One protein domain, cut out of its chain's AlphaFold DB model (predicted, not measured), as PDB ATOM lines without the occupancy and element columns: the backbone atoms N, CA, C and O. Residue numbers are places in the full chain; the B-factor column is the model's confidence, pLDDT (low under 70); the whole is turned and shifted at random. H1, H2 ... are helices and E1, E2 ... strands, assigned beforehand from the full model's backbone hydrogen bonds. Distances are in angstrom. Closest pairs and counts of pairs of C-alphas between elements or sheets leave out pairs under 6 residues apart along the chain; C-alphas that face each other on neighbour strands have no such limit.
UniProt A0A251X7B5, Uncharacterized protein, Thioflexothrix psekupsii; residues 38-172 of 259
ATOM      1  N   SER A  38     213.204  -7.616  56.829       69.25
ATOM      2  CA  SER A  38     214.334  -7.953  57.707       69.25
ATOM      3  C   SER A  38     213.915  -8.296  59.137       69.25
ATOM      4  O   SER A  38     214.607  -9.086  59.782       69.25
ATOM      5  N   GLY A  39     212.797  -7.740  59.620       84.19
ATOM      6  CA  GLY A  39     212.307  -7.952  60.984       84.19
ATOM      7  C   GLY A  39     211.910  -9.404  61.219       84.19
ATOM      8  O   GLY A  39     212.461 -10.067  62.100       84.19
ATOM      9  N   GLU A  40     211.071  -9.958  60.341       88.88
ATOM     10  CA  GLU A  40     210.560 -11.315  60.541       88.88
ATOM     11  C   GLU A  40     211.647 -12.383  60.357       88.88
ATOM     12  O   GLU A  40     211.605 -13.426  61.007       88.88
ATOM     13  N   LEU A  41     212.649 -12.139  59.505       91.94
ATOM     14  CA  LEU A  41     213.801 -13.038  59.380       91.94
ATOM     15  C   LEU A  41     214.642 -13.047  60.657       91.94
ATOM     16  O   LEU A  41     215.019 -14.116  61.125       91.94
ATOM     17  N   MET A  42     214.880 -11.877  61.253       93.06
ATOM     18  CA  MET A  42     215.584 -11.783  62.530       93.06
ATOM     19  C   MET A  42     214.793 -12.470  63.648       93.06
ATOM     20  O   MET A  42     215.363 -13.227  64.430       93.06
ATOM     21  N   SER A  43     213.477 -12.261  63.700       95.25
ATOM     22  CA  SER A  43     212.587 -12.940  64.645       95.25
ATOM     23  C   SER A  43     212.582 -14.455  64.458       95.25
ATOM     24  O   SER A  43     212.590 -15.192  65.444       95.25
ATOM     25  N   PHE A  44     212.616 -14.934  63.210       96.19
ATOM     26  CA  PHE A  44     212.783 -16.354  62.914       96.19
ATOM     27  C   PHE A  44     214.115 -16.877  63.450       96.19
ATOM     28  O   PHE A  44     214.108 -17.841  64.206       96.19
ATOM     29  N   ASP A  45     215.236 -16.239  63.105       95.12
ATOM     30  CA  ASP A  45     216.571 -16.706  63.494       95.12
ATOM     31  C   ASP A  45     216.741 -16.723  65.021       95.12
ATOM     32  O   ASP A  45     217.279 -17.684  65.579       95.12
ATOM     33  N   LEU A  46     216.239 -15.696  65.718       96.00
ATOM     34  CA  LEU A  46     216.244 -15.628  67.181       96.00
ATOM     35  C   LEU A  46     215.408 -16.748  67.806       96.00
ATOM     36  O   LEU A  46     215.869 -17.416  68.734       96.00
ATOM     37  N   LEU A  47     214.189 -16.966  67.306       96.75
ATOM     38  CA  LEU A  47     213.303 -17.998  67.835       96.75
ATOM     39  C   LEU A  47     213.817 -19.411  67.521       96.75
ATOM     40  O   LEU A  47     213.765 -20.273  68.394       96.75
ATOM     41  N   ASP A  48     214.332 -19.653  66.313       96.38
ATOM     42  CA  ASP A  48     214.901 -20.945  65.914       96.38
ATOM     43  C   ASP A  48     216.145 -21.275  66.743       96.38
ATOM     44  O   ASP A  48     216.242 -22.381  67.273       96.38
ATOM     45  N   SER A  49     217.035 -20.299  66.952       94.44
ATOM     46  CA  SER A  49     218.217 -20.461  67.814       94.44
ATOM     47  C   SER A  49     217.826 -20.755  69.264       94.44
ATOM     48  O   SER A  49     218.422 -21.616  69.911       94.44
ATOM     49  N   TYR A  50     216.806 -20.063  69.783       95.00
ATOM     50  CA  TYR A  50     216.275 -20.341  71.116       95.00
ATOM     51  C   TYR A  50     215.711 -21.765  71.213       95.00
ATOM     52  O   TYR A  50     216.028 -22.481  72.159       95.00
ATOM     53  N   ILE A  51     214.923 -22.201  70.225       94.62
ATOM     54  CA  ILE A  51     214.358 -23.558  70.169       94.62
ATOM     55  C   ILE A  51     215.465 -24.617  70.117       94.62
ATOM     56  O   ILE A  51     215.375 -25.617  70.828       94.62
ATOM     57  N   GLU A  52     216.512 -24.407  69.317       93.31
ATOM     58  CA  GLU A  52     217.662 -25.318  69.254       93.31
ATOM     59  C   GLU A  52     218.417 -25.416  70.578       93.31
ATOM     60  O   GLU A  52     218.900 -26.493  70.924       93.31
ATOM     61  N   ASN A  53     218.499 -24.316  71.324       93.00
ATOM     62  CA  ASN A  53     219.132 -24.298  72.634       93.00
ATOM     63  C   ASN A  53     218.263 -24.949  73.724       93.00
ATOM     64  O   ASN A  53     218.797 -25.613  74.606       93.00
ATOM     65  N   GLU A  54     216.944 -24.754  73.674       92.25
ATOM     66  CA  GLU A  54     216.005 -25.274  74.678       92.25
ATOM     67  C   GLU A  54     215.724 -26.777  74.494       92.25
ATOM     68  O   GLU A  54     215.570 -27.503  75.473       92.25
ATOM     69  N   TYR A  55     215.706 -27.266  73.247       91.25
ATOM     70  CA  TYR A  55     215.375 -28.658  72.907       91.25
ATOM     71  C   TYR A  55     216.476 -29.355  72.079       91.25
ATOM     72  O   TYR A  55     216.185 -29.917  71.015       91.25
ATOM     73  N   PRO A  56     217.750 -29.348  72.522       88.75
ATOM     74  CA  PRO A  56     218.889 -29.716  71.679       88.75
ATOM     75  C   PRO A  56     218.829 -31.159  71.165       88.75
ATOM     76  O   PRO A  56     219.188 -31.414  70.015       88.75
ATOM     77  N   ASP A  57     218.332 -32.097  71.972       87.94
ATOM     78  CA  ASP A  57     218.277 -33.518  71.606       87.94
ATOM     79  C   ASP A  57     217.191 -33.825  70.560       87.94
ATOM     80  O   ASP A  57     217.336 -34.745  69.748       87.94
ATOM     81  N   ASP A  58     216.115 -33.037  70.542       82.56
ATOM     82  CA  ASP A  58     214.947 -33.279  69.695       82.56
ATOM     83  C   ASP A  58     215.004 -32.531  68.357       82.56
ATOM     84  O   ASP A  58     214.483 -33.028  67.350       82.56
ATOM     85  N   VAL A  59     215.632 -31.348  68.322       86.56
ATOM     86  CA  VAL A  59     215.485 -30.409  67.193       86.56
ATOM     87  C   VAL A  59     216.797 -30.039  66.490       86.56
ATOM     88  O   VAL A  59     216.754 -29.591  65.341       86.56
ATOM     89  N   ASN A  60     217.961 -30.253  67.112       84.69
ATOM     90  CA  ASN A  60     219.236 -29.799  66.553       84.69
ATOM     91  C   ASN A  60     219.580 -30.520  65.231       84.69
ATOM     92  O   ASN A  60     219.482 -31.746  65.108       84.69
ATOM     93  N   GLY A  61     219.943 -29.741  64.208       82.25
ATOM     94  CA  GLY A  61     220.259 -30.234  62.864       82.25
ATOM     95  C   GLY A  61     219.073 -30.845  62.103       82.25
ATOM     96  O   GLY A  61     219.266 -31.451  61.047       82.25
ATOM     97  N   LYS A  62     217.844 -30.726  62.622       89.94
ATOM     98  CA  LYS A  62     216.625 -31.199  61.954       89.94
ATOM     99  C   LYS A  62     216.050 -30.123  61.034       89.94
ATOM    100  O   LYS A  62     216.300 -28.931  61.195       89.94
ATOM    101  N   SER A  63     215.242 -30.543  60.061       89.88
ATOM    102  CA  SER A  63     214.490 -29.601  59.225       89.88
ATOM    103  C   SER A  63     213.432 -28.872  60.055       89.88
ATOM    104  O   SER A  63     212.884 -29.450  60.993       89.88
ATOM    105  N   PHE A  64     213.077 -27.638  59.685       91.81
ATOM    106  CA  PHE A  64     212.086 -26.835  60.424       91.81
ATOM    107  C   PHE A  64     210.734 -27.540  60.603       91.81
ATOM    108  O   PHE A  64     210.073 -27.371  61.622       91.81
ATOM    109  N   HIS A  65     210.349 -28.383  59.639       90.12
ATOM    110  CA  HIS A  65     209.157 -29.223  59.740       90.12
ATOM    111  C   HIS A  65     209.252 -30.211  60.911       90.12
ATOM    112  O   HIS A  65     208.348 -30.271  61.735       90.12
ATOM    113  N   VAL A  66     210.375 -30.929  61.016       90.31
ATOM    114  CA  VAL A  66     210.621 -31.882  62.107       90.31
ATOM    115  C   VAL A  66     210.769 -31.151  63.440       90.31
ATOM    116  O   VAL A  66     210.222 -31.612  64.438       90.31
ATOM    117  N   LYS A  67     211.456 -29.997  63.463       93.75
ATOM    118  CA  LYS A  67     211.551 -29.160  64.667       93.75
ATOM    119  C   LYS A  67     210.157 -28.801  65.176       93.75
ATOM    120  O   LYS A  67     209.851 -29.054  66.334       93.75
ATOM    121  N   TYR A  68     209.291 -28.297  64.293       92.94
ATOM    122  CA  TYR A  68     207.907 -27.984  64.631       92.94
ATOM    123  C   TYR A  68     207.164 -29.190  65.221       92.94
ATOM    124  O   TYR A  68     206.540 -29.052  66.268       92.94
ATOM    125  N   GLU A  69     207.223 -30.365  64.589       92.38
ATOM    126  CA  GLU A  69     206.512 -31.555  65.081       92.38
ATOM    127  C   GLU A  69     206.960 -31.964  66.490       92.38
ATOM    128  O   GLU A  69     206.159 -32.492  67.261       92.38
ATOM    129  N   LYS A  70     208.221 -31.688  66.833       93.19
ATOM    130  CA  LYS A  70     208.826 -32.005  68.129       93.19
ATOM    131  C   LYS A  70     208.585 -30.965  69.218       93.19
ATOM    132  O   LYS A  70     208.729 -31.306  70.388       93.19
ATOM    133  N   LEU A  71     208.199 -29.738  68.868       93.88
ATOM    134  CA  LEU A  71     207.896 -28.711  69.865       93.88
ATOM    135  C   LEU A  71     206.720 -29.137  70.759       93.88
ATOM    136  O   LEU A  71     205.725 -29.668  70.242       93.88
ATOM    137  N   PRO A  72     206.785 -28.859  72.073       93.94
ATOM    138  CA  PRO A  72     205.695 -29.172  72.985       93.94
ATOM    139  C   PRO A  72     204.435 -28.357  72.657       93.94
ATOM    140  O   PRO A  72     204.474 -27.337  71.969       93.94
ATOM    141  N   GLU A  73     203.288 -28.851  73.115       94.81
ATOM    142  CA  GLU A  73     201.967 -28.256  72.854       94.81
ATOM    143  C   GLU A  73     200.979 -28.469  74.011       94.81
ATOM    144  O   GLU A  73     199.759 -28.467  73.827       94.81
ATOM    145  N   THR A  74     201.504 -28.676  75.218       94.44
ATOM    146  CA  THR A  74     200.729 -28.963  76.429       94.44
ATOM    147  C   THR A  74     200.133 -27.700  77.044       94.44
ATOM    148  O   THR A  74     198.983 -27.719  77.489       94.44
ATOM    149  N   THR A  75     200.865 -26.586  77.017       93.75
ATOM    150  CA  THR A  75     200.425 -25.303  77.579       93.75
ATOM    151  C   THR A  75     199.929 -24.340  76.499       93.75
ATOM    152  O   THR A  75     200.210 -24.495  75.308       93.75
ATOM    153  N   ALA A  76     199.173 -23.311  76.900       94.00
ATOM    154  CA  ALA A  76     198.759 -22.250  75.981       94.00
ATOM    155  C   ALA A  76     199.978 -21.527  75.383       94.00
ATOM    156  O   ALA A  76     200.021 -21.300  74.175       94.00
ATOM    157  N   LEU A  77     200.992 -21.243  76.208       94.81
ATOM    158  CA  LEU A  77     202.236 -20.611  75.777       94.81
ATOM    159  C   LEU A  77     202.963 -21.430  74.708       94.81
ATOM    160  O   LEU A  77     203.324 -20.892  73.663       94.81
ATOM    161  N   GLU A  78     203.111 -22.735  74.927       95.94
ATOM    162  CA  GLU A  78     203.732 -23.648  73.964       95.94
ATOM    163  C   GLU A  78     202.993 -23.644  72.622       95.94
ATOM    164  O   GLU A  78     203.612 -23.496  71.568       95.94
ATOM    165  N   LYS A  79     201.656 -23.705  72.644       97.19
ATOM    166  CA  LYS A  79     200.832 -23.632  71.426       97.19
ATOM    167  C   LYS A  79     200.986 -22.299  70.692       97.19
ATOM    168  O   LYS A  79     201.077 -22.293  69.463       97.19
ATOM    169  N   MET A  80     201.034 -21.177  71.418       97.50
ATOM    170  CA  MET A  80     201.269 -19.854  70.826       97.50
ATOM    171  C   MET A  80     202.627 -19.797  70.125       97.50
ATOM    172  O   MET A  80     202.689 -19.459  68.945       97.50
ATOM    173  N   VAL A  81     203.701 -20.198  70.810       97.19
ATOM    174  CA  VAL A  81     205.063 -20.224  70.251       97.19
ATOM    175  C   VAL A  81     205.129 -21.122  69.018       97.19
ATOM    176  O   VAL A  81     205.657 -20.723  67.983       97.19
ATOM    177  N   LYS A  82     204.527 -22.310  69.095       96.69
ATOM    178  CA  LYS A  82     204.484 -23.295  68.012       96.69
ATOM    179  C   LYS A  82     203.726 -22.778  66.776       96.69
ATOM    180  O   LYS A  82     204.144 -23.033  65.643       96.69
ATOM    181  N   ASN A  83     202.665 -21.993  66.969       97.69
ATOM    182  CA  ASN A  83     201.971 -21.283  65.889       97.69
ATOM    183  C   ASN A  83     202.843 -20.190  65.255       97.69
ATOM    184  O   ASN A  83     202.976 -20.147  64.031       97.69
ATOM    185  N   ILE A  84     203.466 -19.339  66.075       98.06
ATOM    186  CA  ILE A  84     204.338 -18.253  65.606       98.06
ATOM    187  C   ILE A  84     205.540 -18.803  64.834       98.06
ATOM    188  O   ILE A  84     205.850 -18.319  63.745       98.06
ATOM    189  N   TYR A  85     206.151 -19.881  65.326       97.44
ATOM    190  CA  TYR A  85     207.256 -20.556  64.656       97.44
ATOM    191  C   TYR A  85     206.881 -21.041  63.247       97.44
ATOM    192  O   TYR A  85     207.656 -20.877  62.303       97.44
ATOM    193  N   ARG A  86     205.665 -21.575  63.054       95.62
ATOM    194  CA  ARG A  86     205.181 -21.968  61.717       95.62
ATOM    195  C   ARG A  86     204.998 -20.789  60.781       95.62
ATOM    196  O   ARG A  86     205.416 -20.886  59.630       95.62
ATOM    197  N   ILE A  87     204.391 -19.703  61.258       97.00
ATOM    198  CA  ILE A  87     204.189 -18.486  60.461       97.00
ATOM    199  C   ILE A  87     205.547 -17.964  59.972       97.00
ATOM    200  O   ILE A  87     205.747 -17.793  58.769       97.00
ATOM    201  N   LEU A  88     206.508 -17.828  60.889       96.75
ATOM    202  CA  LEU A  88     207.872 -17.401  60.580       96.75
ATOM    203  C   LEU A  88     208.597 -18.373  59.638       96.75
ATOM    204  O   LEU A  88     209.292 -17.942  58.723       96.75
ATOM    205  N   THR A  89     208.385 -19.684  59.787       95.31
ATOM    206  CA  THR A  89     208.979 -20.686  58.887       95.31
ATOM    207  C   THR A  89     208.464 -20.554  57.450       95.31
ATOM    208  O   THR A  89     209.257 -20.661  56.511       95.31
ATOM    209  N   ILE A  90     207.156 -20.325  57.246       95.06
ATOM    210  CA  ILE A  90     206.601 -20.074  55.902       95.06
ATOM    211  C   ILE A  90     207.275 -18.849  55.299       95.06
ATOM    212  O   ILE A  90     207.764 -18.910  54.169       95.06
ATOM    213  N   TYR A  91     207.327 -17.765  56.071       93.25
ATOM    214  CA  TYR A  91     207.893 -16.498  55.639       93.25
ATOM    215  C   TYR A  91     209.367 -16.635  55.242       93.25
ATOM    216  O   TYR A  91     209.749 -16.302  54.119       93.25
ATOM    217  N   ARG A  92     210.189 -17.231  56.114       93.50
ATOM    218  CA  ARG A  92     211.611 -17.480  55.858       93.50
ATOM    219  C   ARG A  92     211.821 -18.356  54.626       93.50
ATOM    220  O   ARG A  92     212.683 -18.057  53.800       93.50
ATOM    221  N   ASN A  93     211.050 -19.431  54.465       92.25
ATOM    222  CA  ASN A  93     211.197 -20.316  53.306       92.25
ATOM    223  C   ASN A  93     210.796 -19.631  51.998       92.25
ATOM    224  O   ASN A  93     211.487 -19.804  50.992       92.25
ATOM    225  N   ALA A  94     209.736 -18.823  52.016       92.06
ATOM    226  CA  ALA A  94     209.374 -18.000  50.873       92.06
ATOM    227  C   ALA A  94     210.494 -17.014  50.533       92.06
ATOM    228  O   ALA A  94     210.924 -16.952  49.388       92.06
ATOM    229  N   PHE A  95     211.035 -16.305  51.525       90.31
ATOM    230  CA  PHE A  95     212.084 -15.315  51.306       90.31
ATOM    231  C   PHE A  95     213.370 -15.928  50.733       90.31
ATOM    232  O   PHE A  95     213.932 -15.402  49.772       90.31
ATOM    233  N   VAL A  96     213.821 -17.057  51.290       88.19
ATOM    234  CA  VAL A  96     215.093 -17.694  50.911       88.19
ATOM    235  C   VAL A  96     214.988 -18.475  49.599       88.19
ATOM    236  O   VAL A  96     215.918 -18.444  48.795       88.19
ATOM    237  N   HIS A  97     213.883 -19.189  49.365       85.00
ATOM    238  CA  HIS A  97     213.785 -20.152  48.259       85.00
ATOM    239  C   HIS A  97     212.791 -19.752  47.165       85.00
ATOM    240  O   HIS A  97     212.927 -20.196  46.027       85.00
ATOM    241  N   HIS A  98     211.805 -18.912  47.482       87.06
ATOM    242  CA  HIS A  98     210.682 -18.609  46.595       87.06
ATOM    243  C   HIS A  98     210.339 -17.116  46.612       87.06
ATOM    244  O   HIS A  98     209.170 -16.756  46.689       87.06
ATOM    245  N   ARG A  99     211.336 -16.225  46.551       84.31
ATOM    246  CA  ARG A  99     211.132 -14.779  46.769       84.31
ATOM    247  C   ARG A  99     210.069 -14.155  45.854       84.31
ATOM    248  O   ARG A  99     209.373 -13.238  46.266       84.31
ATOM    249  N   SER A 100     209.897 -14.674  44.638       86.56
ATOM    250  CA  SER A 100     208.850 -14.236  43.700       86.56
ATOM    251  C   SER A 100     207.422 -14.610  44.121       86.56
ATOM    252  O   SER A 100     206.474 -14.133  43.508       86.56
ATOM    253  N   SER A 101     207.254 -15.481  45.121       88.50
ATOM    254  CA  SER A 101     205.950 -15.845  45.697       88.50
ATOM    255  C   SER A 101     205.433 -14.826  46.711       88.50
ATOM    256  O   SER A 101     204.260 -14.891  47.070       88.50
ATOM    257  N   ILE A 102     206.284 -13.897  47.159       91.31
ATOM    258  CA  ILE A 102     205.917 -12.851  48.113       91.31
ATOM    259  C   ILE A 102     205.237 -11.707  47.367       91.31
ATOM    260  O   ILE A 102     205.843 -11.073  46.504       91.31
ATOM    261  N   GLN A 103     203.985 -11.437  47.721       92.50
ATOM    262  CA  GLN A 103     203.211 -10.309  47.214       92.50
ATOM    263  C   GLN A 103     202.788  -9.430  48.388       92.50
ATOM    264  O   GLN A 103     202.039  -9.876  49.253       92.50
ATOM    265  N   ASP A 104     203.239  -8.179  48.403       91.00
ATOM    266  CA  ASP A 104     202.810  -7.166  49.369       91.00
ATOM    267  C   ASP A 104     202.042  -6.064  48.628       91.00
ATOM    268  O   ASP A 104     202.499  -5.547  47.608       91.00
ATOM    269  N   ASN A 105     200.847  -5.729  49.114       90.69
ATOM    270  CA  ASN A 105     200.011  -4.656  48.568       90.69
ATOM    271  C   ASN A 105     199.900  -3.434  49.500       90.69
ATOM    272  O   ASN A 105     199.008  -2.601  49.336       90.69
ATOM    273  N   GLY A 106     200.764  -3.348  50.511       87.75
ATOM    274  CA  GLY A 106     200.800  -2.300  51.530       87.75
ATOM    275  C   GLY A 106     199.873  -2.555  52.722       87.75
ATOM    276  O   GLY A 106     200.131  -2.047  53.813       87.75
ATOM    277  N   SER A 107     198.826  -3.367  52.555       93.25
ATOM    278  CA  SER A 107     197.897  -3.735  53.637       93.25
ATOM    279  C   SER A 107     198.067  -5.175  54.117       93.25
ATOM    280  O   SER A 107     197.861  -5.467  55.298       93.25
ATOM    281  N   ARG A 108     198.431  -6.075  53.202       95.56
ATOM    282  CA  ARG A 108     198.558  -7.509  53.431       95.56
ATOM    283  C   ARG A 108     199.744  -8.051  52.651       95.56
ATOM    284  O   ARG A 108     199.997  -7.625  51.524       95.56
ATOM    285  N   THR A 109     200.358  -9.068  53.234       94.88
ATOM    286  CA  THR A 109     201.370  -9.906  52.611       94.88
ATOM    287  C   THR A 109     200.746 -11.258  52.292       94.88
ATOM    288  O   THR A 109     200.129 -11.883  53.158       94.88
ATOM    289  N   SER A 110     200.896 -11.696  51.046       95.75
ATOM    290  CA  SER A 110     200.449 -12.991  50.541       95.75
ATOM    291  C   SER A 110     201.638 -13.801  50.039       95.75
ATOM    292  O   SER A 110     202.529 -13.284  49.366       95.75
ATOM    293  N   LEU A 111     201.649 -15.077  50.403       95.06
ATOM    294  CA  LEU A 111     202.711 -16.037  50.150       95.06
ATOM    295  C   LEU A 111     202.051 -17.342  49.732       95.06
ATOM    296  O   LEU A 111     201.275 -17.904  50.502       95.06
ATOM    297  N   GLU A 112     202.367 -17.843  48.542       95.56
ATOM    298  CA  GLU A 112     201.887 -19.150  48.094       95.56
ATOM    299  C   GLU A 112     202.955 -19.841  47.247       95.56
ATOM    300  O   GLU A 112     203.379 -19.327  46.211       95.56
ATOM    301  N   PHE A 113     203.430 -20.999  47.706       94.44
ATOM    302  CA  PHE A 113     204.468 -21.754  47.010       94.44
ATOM    303  C   PHE A 113     204.400 -23.249  47.326       94.44
ATOM    304  O   PHE A 113     203.902 -23.675  48.369       94.44
ATOM    305  N   THR A 114     204.968 -24.051  46.428       92.38
ATOM    306  CA  THR A 114     205.170 -25.486  46.632       92.38
ATOM    307  C   THR A 114     206.650 -25.759  46.854       92.38
ATOM    308  O   THR A 114     207.491 -25.377  46.041       92.38
ATOM    309  N   HIS A 115     206.970 -26.466  47.933       87.31
ATOM    310  CA  HIS A 115     208.325 -26.900  48.242       87.31
ATOM    311  C   HIS A 115     208.313 -28.375  48.642       87.31
ATOM    312  O   HIS A 115     207.570 -28.763  49.540       87.31
ATOM    313  N   LEU A 116     209.121 -29.201  47.965       86.38
ATOM    314  CA  LEU A 116     209.178 -30.658  48.176       86.38
ATOM    315  C   LEU A 116     207.788 -31.325  48.128       86.38
ATOM    316  O   LEU A 116     207.437 -32.114  49.002       86.38
ATOM    317  N   SER A 117     206.985 -30.965  47.122       87.69
ATOM    318  CA  SER A 117     205.602 -31.438  46.926       87.69
ATOM    319  C   SER A 117     204.610 -31.083  48.042       87.69
ATOM    320  O   SER A 117     203.496 -31.596  48.044       87.69
ATOM    321  N   LYS A 118     204.980 -30.181  48.957       90.19
ATOM    322  CA  LYS A 118     204.103 -29.646  50.002       90.19
ATOM    323  C   LYS A 118     203.727 -28.204  49.688       90.19
ATOM    324  O   LYS A 118     204.583 -27.422  49.270       90.19
ATOM    325  N   ASN A 119     202.464 -27.855  49.906       92.38
ATOM    326  CA  ASN A 119     201.949 -26.510  49.655       92.38
ATOM    327  C   ASN A 119     202.018 -25.652  50.913       92.38
ATOM    328  O   ASN A 119     201.633 -26.084  51.998       92.38
ATOM    329  N   TYR A 120     202.484 -24.424  50.748       95.06
ATOM    330  CA  TYR A 120     202.562 -23.435  51.808       95.06
ATOM    331  C   TYR A 120     201.787 -22.204  51.379       95.06
ATOM    332  O   TYR A 120     201.959 -21.720  50.259       95.06
ATOM    333  N   LYS A 121     200.941 -21.712  52.281       96.19
ATOM    334  CA  LYS A 121     200.130 -20.521  52.069       96.19
ATOM    335  C   LYS A 121     200.093 -19.681  53.333       96.19
ATOM    336  O   LYS A 121     199.864 -20.212  54.417       96.19
ATOM    337  N   LEU A 122     200.294 -18.380  53.195       97.31
ATOM    338  CA  LEU A 122     200.086 -17.410  54.260       97.31
ATOM    339  C   LEU A 122     199.585 -16.114  53.636       97.31
ATOM    340  O   LEU A 122     200.272 -15.511  52.820       97.31
ATOM    341  N   GLU A 123     198.410 -15.674  54.057       97.38
ATOM    342  CA  GLU A 123     197.910 -14.339  53.768       97.38
ATOM    343  C   GLU A 123     197.598 -13.633  55.083       97.38
ATOM    344  O   GLU A 123     196.658 -14.008  55.786       97.38
ATOM    345  N   ILE A 124     198.357 -12.593  55.407       97.62
ATOM    346  CA  ILE A 124     198.316 -11.916  56.706       97.62
ATOM    347  C   ILE A 124     198.341 -10.399  56.525       97.62
ATOM    348  O   ILE A 124     198.947  -9.887  55.585       97.62
ATOM    349  N   SER A 125     197.666  -9.660  57.405       97.31
ATOM    350  CA  SER A 125     197.788  -8.201  57.426       97.31
ATOM    351  C   SER A 125     199.213  -7.778  57.797       97.31
ATOM    352  O   SER A 125     199.858  -8.381  58.656       97.31
ATOM    353  N   ASN A 126     199.700  -6.695  57.195       93.88
ATOM    354  CA  ASN A 126     201.052  -6.202  57.469       93.88
ATOM    355  C   ASN A 126     201.214  -5.721  58.921       93.88
ATOM    356  O   ASN A 126     202.315  -5.753  59.461       93.88
ATOM    357  N   SER A 127     200.131  -5.295  59.581       94.06
ATOM    358  CA  SER A 127     200.152  -4.962  61.010       94.06
ATOM    359  C   SER A 127     200.352  -6.198  61.887       94.06
ATOM    360  O   SER A 127     201.127  -6.144  62.833       94.06
ATOM    361  N   SER A 128     199.677  -7.304  61.570       95.75
ATOM    362  CA  SER A 128     199.819  -8.563  62.305       95.75
ATOM    363  C   SER A 128     201.161  -9.233  62.025       95.75
ATOM    364  O   SER A 128     201.726  -9.828  62.932       95.75
ATOM    365  N   LEU A 129     201.703  -9.095  60.811       94.00
ATOM    366  CA  LEU A 129     203.047  -9.570  60.480       94.00
ATOM    367  C   LEU A 129     204.116  -8.868  61.336       94.00
ATOM    368  O   LEU A 129     204.876  -9.540  62.022       94.00
ATOM    369  N   LYS A 130     204.087  -7.530  61.400       92.38
ATOM    370  CA  LYS A 130     205.003  -6.731  62.240       92.38
ATOM    371  C   LYS A 130     204.883  -7.037  63.733       92.38
ATOM    372  O   LYS A 130     205.849  -6.917  64.479       92.38
ATOM    373  N   GLU A 131     203.693  -7.416  64.185       94.44
ATOM    374  CA  GLU A 131     203.448  -7.749  65.588       94.44
ATOM    375  C   GLU A 131     204.142  -9.054  66.022       94.44
ATOM    376  O   GLU A 131     204.376  -9.266  67.214       94.44
ATOM    377  N   ILE A 132     204.549  -9.903  65.072       95.75
ATOM    378  CA  ILE A 132     205.329 -11.112  65.361       95.75
ATOM    379  C   ILE A 132     206.662 -10.764  66.027       95.75
ATOM    380  O   ILE A 132     207.048 -11.442  66.980       95.75
ATOM    381  N   ASP A 133     207.330  -9.691  65.601       92.94
ATOM    382  CA  ASP A 133     208.601  -9.267  66.197       92.94
ATOM    383  C   ASP A 133     208.423  -8.927  67.680       92.94
ATOM    384  O   ASP A 133     209.166  -9.400  68.543       92.94
ATOM    385  N   SER A 134     207.369  -8.177  68.005       92.56
ATOM    386  CA  SER A 134     207.008  -7.856  69.386       92.56
ATOM    387  C   SER A 134     206.677  -9.101  70.211       92.56
ATOM    388  O   SER A 134     207.058  -9.172  71.384       92.56
ATOM    389  N   PHE A 135     205.983 -10.085  69.625       95.56
ATOM    390  CA  PHE A 135     205.726 -11.373  70.270       95.56
ATOM    391  C   PHE A 135     207.037 -12.101  70.585       95.56
ATOM    392  O   PHE A 135     207.264 -12.462  71.741       95.56
ATOM    393  N   VAL A 136     207.915 -12.286  69.592       96.31
ATOM    394  CA  VAL A 136     209.184 -13.015  69.753       96.31
ATOM    395  C   VAL A 136     210.068 -12.327  70.784       96.31
ATOM    396  O   VAL A 136     210.543 -12.973  71.716       96.31
ATOM    397  N   MET A 137     210.219 -11.006  70.700       93.25
ATOM    398  CA  MET A 137     211.029 -10.252  71.654       93.25
ATOM    399  C   MET A 137     210.465 -10.324  73.076       93.25
ATOM    400  O   MET A 137     211.226 -10.511  74.021       93.25
ATOM    401  N   THR A 138     209.142 -10.238  73.248       92.50
ATOM    402  CA  THR A 138     208.497 -10.383  74.568       92.50
ATOM    403  C   THR A 138     208.694 -11.794  75.126       92.50
ATOM    404  O   THR A 138     208.985 -11.957  76.314       92.50
ATOM    405  N   TYR A 139     208.568 -12.813  74.272       95.00
ATOM    406  CA  TYR A 139     208.742 -14.212  74.645       95.00
ATOM    407  C   TYR A 139     210.175 -14.500  75.102       95.00
ATOM    408  O   TYR A 139     210.354 -15.088  76.170       95.00
ATOM    409  N   LEU A 140     211.171 -14.057  74.329       93.12
ATOM    410  CA  LEU A 140     212.584 -14.338  74.580       93.12
ATOM    411  C   LEU A 140     213.168 -13.493  75.710       93.12
ATOM    412  O   LEU A 140     213.881 -14.021  76.558       93.12
ATOM    413  N   LEU A 141     212.880 -12.188  75.734       86.75
ATOM    414  CA  LEU A 141     213.477 -11.306  76.732       86.75
ATOM    415  C   LEU A 141     212.875 -11.502  78.116       86.75
ATOM    416  O   LEU A 141     213.597 -11.254  79.072       86.75
ATOM    417  N   ARG A 142     211.598 -11.924  78.204       77.75
ATOM    418  CA  ARG A 142     210.794 -12.003  79.438       77.75
ATOM    419  C   ARG A 142     210.958 -10.732  80.278       77.75
ATOM    420  O   ARG A 142     211.932 -10.602  81.004       77.75
ATOM    421  N   ILE A 143     210.011  -9.790  80.215       76.25
ATOM    422  CA  ILE A 143     210.143  -8.508  80.939       76.25
ATOM    423  C   ILE A 143     210.465  -8.779  82.421       76.25
ATOM    424  O   ILE A 143     209.606  -9.262  83.157       76.25
ATOM    425  N   VAL A 144     211.716  -8.503  82.817       71.25
ATOM    426  CA  VAL A 144     212.383  -9.138  83.976       71.25
ATOM    427  C   VAL A 144     211.633  -8.897  85.283       71.25
ATOM    428  O   VAL A 144     211.592  -9.768  86.146       71.25
ATOM    429  N   ASP A 145     210.953  -7.759  85.381       86.12
ATOM    430  CA  ASP A 145     210.273  -7.345  86.600       86.12
ATOM    431  C   ASP A 145     208.809  -7.809  86.685       86.12
ATOM    432  O   ASP A 145     208.164  -7.587  87.705       86.12
ATOM    433  N   TYR A 146     208.226  -8.392  85.636       90.88
ATOM    434  CA  TYR A 146     206.811  -8.787  85.635       90.88
ATOM    435  C   TYR A 146     206.631 -10.267  85.971       90.88
ATOM    436  O   TYR A 146     207.535 -11.086  85.796       90.88
ATOM    437  N   SER A 147     205.445 -10.612  86.479       92.81
ATOM    438  CA  SER A 147     205.093 -12.004  86.754       92.81
ATOM    439  C   SER A 147     204.967 -12.810  85.460       92.81
ATOM    440  O   SER A 147     204.690 -12.255  84.394       92.81
ATOM    441  N   ASP A 148     205.134 -14.132  85.545       91.94
ATOM    442  CA  ASP A 148     204.958 -15.001  84.375       91.94
ATOM    443  C   ASP A 148     203.530 -14.923  83.825       91.94
ATOM    444  O   ASP A 148     203.358 -14.829  82.614       91.94
ATOM    445  N   LEU A 149     202.519 -14.832  84.700       92.75
ATOM    446  CA  LEU A 149     201.128 -14.647  84.282       92.75
ATOM    447  C   LEU A 149     200.943 -13.357  83.471       92.75
ATOM    448  O   LEU A 149     200.280 -13.374  82.440       92.75
ATOM    449  N   TYR A 150     201.539 -12.241  83.907       93.62
ATOM    450  CA  TYR A 150     201.456 -10.983  83.164       93.62
ATOM    451  C   TYR A 150     202.042 -11.144  81.756       93.62
ATOM    452  O   TYR A 150     201.426 -10.743  80.768       93.62
ATOM    453  N   VAL A 151     203.227 -11.754  81.654       92.50
ATOM    454  CA  VAL A 151     203.887 -11.975  80.363       92.50
ATOM    455  C   VAL A 151     203.059 -12.911  79.478       92.50
ATOM    456  O   VAL A 151     202.896 -12.630  78.293       92.50
ATOM    457  N   GLU A 152     202.485 -13.977  80.034       93.06
ATOM    458  CA  GLU A 152     201.611 -14.902  79.304       93.06
ATOM    459  C   GLU A 152     200.341 -14.222  78.783       93.06
ATOM    460  O   GLU A 152     200.030 -14.353  77.600       93.06
ATOM    461  N   CYS A 153     199.639 -13.443  79.612       93.75
ATOM    462  CA  CYS A 153     198.445 -12.703  79.197       93.75
ATOM    463  C   CYS A 153     198.757 -11.650  78.119       93.75
ATOM    464  O   CYS A 153     197.936 -11.401  77.229       93.75
ATOM    465  N   LEU A 154     199.942 -11.029  78.175       92.88
ATOM    466  CA  LEU A 154     200.415 -10.108  77.140       92.88
ATOM    467  C   LEU A 154     200.720 -10.846  75.829       92.88
ATOM    468  O   LEU A 154     200.302 -10.399  74.761       92.88
ATOM    469  N   LEU A 155     201.414 -11.985  75.896       95.00
ATOM    470  CA  LEU A 155     201.696 -12.825  74.730       95.00
ATOM    471  C   LEU A 155     200.412 -13.359  74.091       95.00
ATOM    472  O   LEU A 155     200.320 -13.365  72.866       95.00
ATOM    473  N   LEU A 156     199.409 -13.721  74.894       95.25
ATOM    474  CA  LEU A 156     198.092 -14.130  74.409       95.25
ATOM    475  C   LEU A 156     197.383 -13.003  73.657       95.25
ATOM    476  O   LEU A 156     196.891 -13.222  72.554       95.25
ATOM    477  N   GLY A 157     197.403 -11.780  74.194       93.75
ATOM    478  CA  GLY A 157     196.852 -10.613  73.502       93.75
ATOM    479  C   GLY A 157     197.516 -10.346  72.144       93.75
ATOM    480  O   GLY A 157     196.824 -10.056  71.165       93.75
ATOM    481  N   ARG A 158     198.847 -10.485  72.060       94.75
ATOM    482  CA  ARG A 158     199.596 -10.342  70.798       94.75
ATOM    483  C   ARG A 158     199.312 -11.492  69.830       94.75
ATOM    484  O   ARG A 158     199.088 -11.251  68.647       94.75
ATOM    485  N   HIS A 159     199.279 -12.731  70.321       96.62
ATOM    486  CA  HIS A 159     198.967 -13.917  69.517       96.62
ATOM    487  C   HIS A 159     197.577 -13.822  68.883       96.62
ATOM    488  O   HIS A 159     197.469 -13.970  67.665       96.62
ATOM    489  N   ASP A 160     196.549 -13.475  69.663       95.50
ATOM    490  CA  ASP A 160     195.185 -13.249  69.169       95.50
ATOM    491  C   ASP A 160     195.168 -12.208  68.039       95.50
ATOM    492  O   ASP A 160     194.536 -12.408  66.999       95.50
ATOM    493  N   PHE A 161     195.888 -11.097  68.217       95.62
ATOM    494  CA  PHE A 161     195.983 -10.052  67.200       95.62
ATOM    495  C   PHE A 161     196.668 -10.546  65.922       95.62
ATOM    496  O   PHE A 161     196.186 -10.276  64.817       95.62
ATOM    497  N   ILE A 162     197.757 -11.307  66.050       97.12
ATOM    498  CA  ILE A 162     198.466 -11.897  64.911       97.12
ATOM    499  C   ILE A 162     197.530 -12.833  64.142       97.12
ATOM    500  O   ILE A 162     197.339 -12.660  62.938       97.12
ATOM    501  N   VAL A 163     196.890 -13.774  64.843       96.88
ATOM    502  CA  VAL A 163     195.979 -14.760  64.244       96.88
ATOM    503  C   VAL A 163     194.774 -14.087  63.594       96.88
ATOM    504  O   VAL A 163     194.402 -14.464  62.487       96.88
ATOM    505  N   SER A 164     194.212 -13.041  64.206       96.06
ATOM    506  CA  SER A 164     193.089 -12.291  63.626       96.06
ATOM    507  C   SER A 164     193.421 -11.604  62.294       96.06
ATOM    508  O   SER A 164     192.523 -11.314  61.502       96.06
ATOM    509  N   GLY A 165     194.706 -11.351  62.017       97.38
ATOM    510  CA  GLY A 165     195.166 -10.779  60.751       97.38
ATOM    511  C   GLY A 165     195.306 -11.791  59.615       97.38
ATOM    512  O   GLY A 165     195.439 -11.383  58.454       97.38
ATOM    513  N   ILE A 166     195.282 -13.091  59.916       97.94
ATOM    514  CA  ILE A 166     195.469 -14.173  58.948       97.94
ATOM    515  C   ILE A 166     194.144 -14.448  58.228       97.94
ATOM    516  O   ILE A 166     193.166 -14.858  58.843       97.94
ATOM    517  N   ALA A 167     194.112 -14.240  56.909       97.19
ATOM    518  CA  ALA A 167     192.962 -14.595  56.067       97.19
ATOM    519  C   ALA A 167     193.073 -16.010  55.497       97.19
ATOM    520  O   ALA A 167     192.058 -16.666  55.281       97.19
ATOM    521  N   SER A 168     194.291 -16.489  55.237       95.81
ATOM    522  CA  SER A 168     194.515 -17.862  54.797       95.81
ATOM    523  C   SER A 168     195.851 -18.394  55.301       95.81
ATOM    524  O   SER A 168     196.833 -17.656  55.406       95.81
ATOM    525  N   PHE A 169     195.875 -19.681  55.647       97.00
ATOM    526  CA  PHE A 169     197.052 -20.342  56.193       97.00
ATOM    527  C   PHE A 169     197.077 -21.825  55.819       97.00
ATOM    528  O   PHE A 169     196.096 -22.537  56.010       97.00
ATOM    529  N   GLN A 170     198.218 -22.294  55.322       95.06
ATOM    530  CA  GLN A 170     198.501 -23.701  55.064       95.06
ATOM    531  C   GLN A 170     199.989 -23.970  55.279       95.06
ATOM    532  O   GLN A 170     200.841 -23.287  54.709       95.06
ATOM    533  N   TYR A 171     200.311 -24.997  56.063       93.38
ATOM    534  CA  TYR A 171     201.692 -25.409  56.318       93.38
ATOM    535  C   TYR A 171     201.921 -26.862  55.894       93.38
ATOM    536  O   TYR A 171     201.787 -27.787  56.701       93.38
ATOM    537  N   GLY A 172     202.245 -27.066  54.617       89.31
ATOM    538  CA  GLY A 172     202.401 -28.392  54.031       89.31
ATOM    539  C   GLY A 172     201.186 -29.278  54.302       89.31
ATOM    540  O   GLY A 172     200.048 -28.868  54.071       89.31
TER     541      GLY A 172
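Overview. This is residues 38 to 172 of the 259 residues of an uncharacterized protein of Thioflexothrix psekupsii (UniProt A0A251X7B5). A sheet of four strands stands as a wall at one end, and the long helix H4 runs through the middle of the domain to it, its residues 86 to 97 crossing over one face of the sheet. The remaining helices gather round H4: H1 crosses it, the short H2 and H3 lie beyond it, and the helical hairpin of H5 and H6 runs away from the sheet, with residues 144 to 150 sticking out. The printed part has 135 residues with six named helices and four named strands, in the order H1 H2 H3 H4 E1 E2 E3 H5 H6 E4. The sheet has the order E1 E2 E3 E4 and is antiparallel throughout; the class is mixed, helices and strands. The whole is compact, with a radius of gyration of the C-alphas of 14.6 A, and spans 43 by 36 by 25 A.

Along the chain. The sheet is made of E1, residues 102 to 104; E2, residues 108 to 115, 22.3 A long; E3, residues 118 to 125, 23.6 A long; and E4, residues 166 to 171, 13.1 A long. The longest helix is H4, residues 76 to 97, 31.6 A from C-alpha 76 at (198.759, -22.250, 75.981) to C-alpha 97 at (213.785, -20.152, 48.259). H5, residues 126 to 141, is 23.5 A long, and H6, residues 148 to 164, is 24.1 A long. H1, residues 38 to 54, is 24.3 A long and begins with C-alpha 38 at (214.334, -7.953, 57.707). H2, residues 56 to 59, and H3, residues 64 to 70, are short. E4 ends with C-alpha 171 at (201.692, -25.409, 56.318).

Arrangement. E1, E2 and E3 form a meander, each strand the antiparallel neighbour of the one before. In the hairpin of E1 and E2, N 103 and O 110 are 2.9 A apart, within hydrogen-bond range. In the hairpin of E2 and E3, N 111 and O 122 are 2.8 A apart. E3 and the edge strand E4 are antiparallel at 159 degrees, with N 121 and O 170 at 2.9 A. H4 is on one face of the sheet, giving two layers, a helix and a sheet. Its height over the sheet is 10.1 A, and on the local plane it runs across the strands, at 74 degrees to E2. It lies over E2 and E4 and only just over E3, on which 3 of its C-alphas fall. H4 is the hub, touching three other helices. With residues 85 to 92 it touches H1 at a steep tilt of 54 degrees, closest at the C-alphas of Phe 44 and Leu 88, 5.5 A. It forms a helical hairpin with H3, closest at the C-alphas of Tyr 68 and Lys 82, 6.7 A. It touches H6 at a steep tilt of 47 degrees, closest at the C-alphas of Met 80 and His 159, 6.5 A. H5 and H6 form a helical hairpin at a shallow tilt of 19 degrees, with the C-alphas of Ser 128 and Ile 162 closest, 4.4 A. H5 touches H1, with the C-alphas of Ser 43 and Asp 133 closest, 5.6 A. H5 and H6 only graze the sheet, with residues 126 to 131 and 162 to 164. H2 touches H3, the C-alphas of Val 59 and Lys 67 being closest, 4.8 A. Every O i to N i+4 pair is within hydrogen-bond range in H1, H3, H4 and H6, and 9 of 12 are in H5; H2 is too short for such a pair.

Size, cuts and confidence. The two C-alphas farthest apart are those of Ser 117 and Asp 145, 46.7 A. The printed part has no cut and no long link; the link from H5 to H6 is short, and the others are tight. Mean pLDDT of the printed part is 92.5, and residue 38 is the one printed residue under 70.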